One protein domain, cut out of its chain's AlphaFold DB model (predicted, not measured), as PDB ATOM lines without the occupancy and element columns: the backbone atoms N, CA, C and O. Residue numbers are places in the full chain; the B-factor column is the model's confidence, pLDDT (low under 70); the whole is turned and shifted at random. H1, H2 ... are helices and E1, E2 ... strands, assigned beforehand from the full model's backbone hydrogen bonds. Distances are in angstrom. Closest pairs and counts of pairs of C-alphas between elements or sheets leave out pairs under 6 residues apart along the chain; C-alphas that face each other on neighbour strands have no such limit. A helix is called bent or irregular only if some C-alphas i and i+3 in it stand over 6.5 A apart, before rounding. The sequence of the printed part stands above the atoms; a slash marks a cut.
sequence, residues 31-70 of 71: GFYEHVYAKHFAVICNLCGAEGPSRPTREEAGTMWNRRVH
ATOM      1  N   GLY A  31      49.440  39.822 -12.535       88.94
ATOM      2  CA  GLY A  31      50.208  38.837 -11.787       88.94
ATOM      3  C   GLY A  31      49.818  38.837 -10.316       88.94
ATOM      4  O   GLY A  31      49.302  39.825  -9.795       88.94
ATOM      5  N   PHE A  32      50.095  37.726  -9.640       88.38
ATOM      6  CA  PHE A  32      50.105  37.693  -8.184       88.38
ATOM      7  C   PHE A  32      51.528  37.931  -7.698       88.38
ATOM      8  O   PHE A  32      52.475  37.341  -8.216       88.38
ATOM      9  N   TYR A  33      51.655  38.792  -6.703       85.62
ATOM     10  CA  TYR A  33      52.899  39.135  -6.045       85.62
ATOM     11  C   TYR A  33      52.850  38.617  -4.604       85.62
ATOM     12  O   TYR A  33      51.902  38.923  -3.885       85.62
ATOM     13  N   GLU A  34      53.839  37.825  -4.184       86.38
ATOM     14  CA  GLU A  34      53.955  37.318  -2.812       86.38
ATOM     15  C   GLU A  34      55.096  38.030  -2.075       86.38
ATOM     16  O   GLU A  34      56.267  37.941  -2.452       86.38
ATOM     17  N   HIS A  35      54.772  38.701  -0.971       78.88
ATOM     18  CA  HIS A  35      55.766  39.215  -0.038       78.88
ATOM     19  C   HIS A  35      56.248  38.082   0.875       78.88
ATOM     20  O   HIS A  35      55.652  37.832   1.922       78.88
ATOM     21  N   VAL A  36      57.368  37.442   0.519       74.69
ATOM     22  CA  VAL A  36      57.968  36.297   1.244       74.69
ATOM     23  C   VAL A  36      58.145  36.557   2.751       74.69
ATOM     24  O   VAL A  36      57.946  35.662   3.569       74.69
ATOM     25  N   TYR A  37      58.461  37.795   3.143       72.06
ATOM     26  CA  TYR A  37      58.654  38.172   4.550       72.06
ATOM     27  C   TYR A  37      57.349  38.395   5.323       72.06
ATOM     28  O   TYR A  37      57.299  38.138   6.523       72.06
ATOM     29  N   ALA A  38      56.298  38.872   4.652       73.19
ATOM     30  CA  ALA A  38      55.012  39.186   5.276       73.19
ATOM     31  C   ALA A  38      53.968  38.072   5.088       73.19
ATOM     32  O   ALA A  38      52.910  38.135   5.701       73.19
ATOM     33  N   LYS A  39      54.260  37.059   4.257       80.56
ATOM     34  CA  LYS A  39      53.323  35.998   3.847       80.56
ATOM     35  C   LYS A  39      51.993  36.559   3.332       80.56
ATOM     36  O   LYS A  39      50.924  36.048   3.654       80.56
ATOM     37  N   HIS A  40      52.066  37.641   2.561       86.94
ATOM     38  CA  HIS A  40      50.900  38.271   1.949       86.94
ATOM     39  C   HIS A  40      51.007  38.231   0.424       86.94
ATOM     40  O   HIS A  40      52.089  38.391  -0.138       86.94
ATOM     41  N   PHE A  41      49.862  38.085  -0.228       88.81
ATOM     42  CA  PHE A  41      49.642  38.104  -1.661       88.81
ATOM     43  C   PHE A  41      48.962  39.409  -2.070       88.81
ATOM     44  O   PHE A  41      47.997  39.838  -1.443       88.81
ATOM     45  N   ALA A  42      49.419  40.023  -3.148       89.19
ATOM     46  CA  ALA A  42      48.764  41.148  -3.800       89.19
ATOM     47  C   ALA A  42      48.596  40.841  -5.291       89.19
ATOM     48  O   ALA A  42      49.266  39.964  -5.837       89.19
ATOM     49  N   VAL A  43      47.693  41.552  -5.959       90.62
ATOM     50  CA  VAL A  43      47.574  41.518  -7.423       90.62
ATOM     51  C   VAL A  43      48.286  42.738  -7.976       90.62
ATOM     52  O   VAL A  43      48.073  43.835  -7.473       90.62
ATOM     53  N   ILE A  44      49.099  42.574  -9.011       90.62
ATOM     54  CA  ILE A  44      49.775  43.681  -9.686       90.62
ATOM     55  C   ILE A  44      49.509  43.622 -11.186       90.62
ATOM     56  O   ILE A  44      49.532  42.555 -11.799       90.62
ATOM     57  N   CYS A  45      49.256  44.773 -11.802       91.81
ATOM     58  CA  CYS A  45      49.232  44.873 -13.252       91.81
ATOM     59  C   CYS A  45      50.651  45.045 -13.789       91.81
ATOM     60  O   CYS A  45      51.291  46.065 -13.547       91.81
ATOM     61  N   ASN A  46      51.111  44.097 -14.604       89.12
ATOM     62  CA  ASN A  46      52.454  44.134 -15.188       89.12
ATOM     63  C   ASN A  46      52.606  45.193 -16.291       89.12
ATOM     64  O   ASN A  46      53.713  45.428 -16.762       89.12
ATOM     65  N   LEU A  47      51.500  45.801 -16.738       90.50
ATOM     66  CA  LEU A  47      51.533  46.834 -17.770       90.50
ATOM     67  C   LEU A  47      51.653  48.243 -17.181       90.50
ATOM     68  O   LEU A  47      52.505  49.009 -17.613       90.50
ATOM     69  N   CYS A  48      50.794  48.600 -16.222       89.75
ATOM     70  CA  CYS A  48      50.772  49.948 -15.639       89.75
ATOM     71  C   CYS A  48      51.370  50.031 -14.229       89.75
ATOM     72  O   CYS A  48      51.517  51.132 -13.710       89.75
ATOM     73  N   GLY A  49      51.677  48.895 -13.595       89.38
ATOM     74  CA  GLY A  49      52.192  48.844 -12.225       89.38
ATOM     75  C   GLY A  49      51.135  49.052 -11.137       89.38
ATOM     76  O   GLY A  49      51.492  49.186  -9.973       89.38
ATOM     77  N   ALA A  50      49.842  49.090 -11.480       89.25
ATOM     78  CA  ALA A  50      48.782  49.239 -10.485       89.25
ATOM     79  C   ALA A  50      48.749  48.035  -9.533       89.25
ATOM     80  O   ALA A  50      48.626  46.895  -9.986       89.25
ATOM     81  N   GLU A  51      48.805  48.306  -8.229       89.81
ATOM     82  CA  GLU A  51      48.863  47.291  -7.179       89.81
ATOM     83  C   GLU A  51      47.558  47.222  -6.367       89.81
ATOM     84  O   GLU A  51      46.929  48.224  -6.000       89.81
ATOM     85  N   GLY A  52      47.119  45.994  -6.122       87.88
ATOM     86  CA  GLY A  52      45.987  45.626  -5.291       87.88
ATOM     87  C   GLY A  52      46.333  45.616  -3.801       87.88
ATOM     88  O   GLY A  52      47.497  45.628  -3.421       87.88
ATOM     89  N   PRO A  53      45.323  45.564  -2.923       87.44
ATOM     90  CA  PRO A  53      45.563  45.424  -1.494       87.44
ATOM     91  C   PRO A  53      46.179  44.052  -1.176       87.44
ATOM     92  O   PRO A  53      45.681  43.024  -1.640       87.44
ATOM     93  N   SER A  54      47.218  44.038  -0.339       88.56
ATOM     94  CA  SER A  54      47.857  42.810   0.145       88.56
ATOM     95  C   SER A  54      46.931  42.024   1.081       88.56
ATOM     96  O   SER A  54      46.338  42.597   1.999       88.56
ATOM     97  N   ARG A  55      46.829  40.709   0.885       91.19
ATOM     98  CA  ARG A  55      45.981  39.781   1.642       91.19
ATOM     99  C   ARG A  55      46.737  38.511   2.022       91.19
ATOM    100  O   ARG A  55      47.679  38.150   1.338       91.19
ATOM    101  N   PRO A  56      46.347  37.810   3.090       87.81
ATOM    102  CA  PRO A  56      47.025  36.585   3.518       87.81
ATOM    103  C   PRO A  56      46.899  35.419   2.526       87.81
ATOM    104  O   PRO A  56      47.710  34.500   2.575       87.81
ATOM    105  N   THR A  57      45.918  35.439   1.618       87.31
ATOM    106  CA  THR A  57      45.717  34.387   0.609       87.31
ATOM    107  C   THR A  57      45.596  34.961  -0.800       87.31
ATOM    108  O   THR A  57      45.196  36.114  -1.002       87.31
ATOM    109  N   ARG A  58      45.936  34.137  -1.797       86.50
ATOM    110  CA  ARG A  58      45.852  34.496  -3.218       86.50
ATOM    111  C   ARG A  58      44.405  34.784  -3.633       86.50
ATOM    112  O   ARG A  58      44.139  35.724  -4.377       86.50
ATOM    113  N   GLU A  59      43.469  34.000  -3.117       87.19
ATOM    114  CA  GLU A  59      42.039  34.081  -3.406       87.19
ATOM    115  C   GLU A  59      41.428  35.376  -2.858       87.19
ATOM    116  O   GLU A  59      40.662  36.049  -3.553       87.19
ATOM    117  N   GLU A  60      41.799  35.774  -1.636       87.31
ATOM    118  CA  GLU A  60      41.369  37.051  -1.061       87.31
ATOM    119  C   GLU A  60      41.947  38.243  -1.825       87.31
ATOM    120  O   GLU A  60      41.224  39.209  -2.083       87.31
ATOM    121  N   ALA A  61      43.224  38.175  -2.220       88.38
ATOM    122  CA  ALA A  61      43.862  39.219  -3.021       88.38
ATOM    123  C   ALA A  61      43.121  39.416  -4.353       88.38
ATOM    124  O   ALA A  61      42.798  40.546  -4.726       88.38
ATOM    125  N   GLY A  62      42.777  38.315  -5.029       88.12
ATOM    126  CA  GLY A  62      42.010  38.353  -6.273       88.12
ATOM    127  C   GLY A  62      40.573  38.840  -6.088       88.12
ATOM    128  O   GLY A  62      40.098  39.672  -6.857       88.12
ATOM    129  N   THR A  63      39.896  38.410  -5.023       88.50
ATOM    130  CA  THR A  63      38.529  38.858  -4.712       88.50
ATOM    131  C   THR A  63      38.480  40.365  -4.463       88.50
ATOM    132  O   THR A  63      37.594  41.057  -4.961       88.50
ATOM    133  N   MET A  64      39.448  40.895  -3.712       86.88
ATOM    134  CA  MET A  64      39.547  42.330  -3.443       86.88
ATOM    135  C   MET A  64      39.913  43.131  -4.690       86.88
ATOM    136  O   MET A  64      39.377  44.220  -4.884       86.88
ATOM    137  N   TRP A  65      40.793  42.600  -5.541       89.06
ATOM    138  CA  TRP A  65      41.098  43.205  -6.835       89.06
ATOM    139  C   TRP A  65      39.842  43.325  -7.701       89.06
ATOM    140  O   TRP A  65      39.530  44.408  -8.187       89.06
ATOM    141  N   ASN A  66      39.068  42.245  -7.813       85.69
ATOM    142  CA  ASN A  66      37.849  42.230  -8.616       85.69
ATOM    143  C   ASN A  66      36.798  43.222  -8.111       85.69
ATOM    144  O   ASN A  66      36.089  43.816  -8.917       85.69
ATOM    145  N   ARG A  67      36.719  43.460  -6.795       84.12
ATOM    146  CA  ARG A  67      35.814  44.473  -6.225       84.12
ATOM    147  C   ARG A  67      36.137  45.897  -6.686       84.12
ATOM    148  O   ARG A  67      35.202  46.649  -6.920       84.12
ATOM    149  N   ARG A  68      37.417  46.241  -6.881       73.50
ATOM    150  CA  ARG A  68      37.837  47.576  -7.355       73.50
ATOM    151  C   ARG A  68      37.411  47.895  -8.789       73.50
ATOM    152  O   ARG A  68      37.421  49.047  -9.183       73.50
ATOM    153  N   VAL A  69      37.101  46.886  -9.602       65.94
ATOM    154  CA  VAL A  69      36.671  47.099 -10.997       65.94
ATOM    155  C   VAL A  69      35.175  47.439 -11.082       65.94
ATOM    156  O   VAL A  69      34.700  47.872 -12.128       65.94
ATOM    157  N   HIS A  70      34.427  47.251  -9.989       56.75
ATOM    158  CA  HIS A  70      32.981  47.475  -9.919       56.75
ATOM    159  C   HIS A  70      32.571  48.747  -9.149       56.75
ATOM    160  O   HIS A  70      31.371  48.950  -8.959       56.75
TER     161      HIS A  70
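This is residues 31 to 70 of the 71 residues of the protein "Restriction alleviation protein, Lar family" of Croceicoccus ponticola (UniProt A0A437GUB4). Picture a small hairpin of two antiparallel strands, E1 and E2, with one helix, H1, packed mainly on E2. Between E2 and H1 the long link of residues 46 to 57 loops out past the end of E2 and folds back along that strand to reach the helix. The printed part has 40 residues with two named strands and one named helix, in the order E1, E2, H1; the two-stranded sheet has the order E1 - E2, and the class is mixed, helices and strands. It is compact, with a radius of gyration of the C-alphas of 9.6 A and spans of 29 by 19 by 11 A.

Start with E1, residues 31 to 35, and go on to E2, residues 40 to 45: the two form a hairpin, antiparallel, with 146 degrees between their directions. Look across it for N 33 and O 42, 2.8 A apart, and N 44 and O 31, 2.9 A apart, both within hydrogen-bond range. Then go to H1, residues 58 to 68, where every O i to N i+4 pair is within hydrogen-bond range. H1 and E2 have 8 pairs of C-alphas within 8 A, the closest being those of Ala 42 and Ala 61, 5.3 A apart. E1 and H1 have 1 such pair, the C-alphas of Phe 32 and Arg 58, 7.3 A apart.

Find C-alpha 31 at (50.208, 38.837, -11.787); from there E1 runs 13.0 A to C-alpha 35. E2 runs 16.7 A from C-alpha 40 at (50.900, 38.271, 1.949) to C-alpha 45. H1 runs 15.9 A from C-alpha 58 to C-alpha 68 at (37.837, 47.576, -7.355), and it is not bent.

The two C-alphas farthest apart are those of Tyr 37 and His 70, at 30.9 A. The printed part has no cut; the link from E1 to E2 is tight and the link from E2 to H1 is long, with 12 residues. The mean pLDDT of the printed part is 85.1, and residues 69 to 70 are under 70.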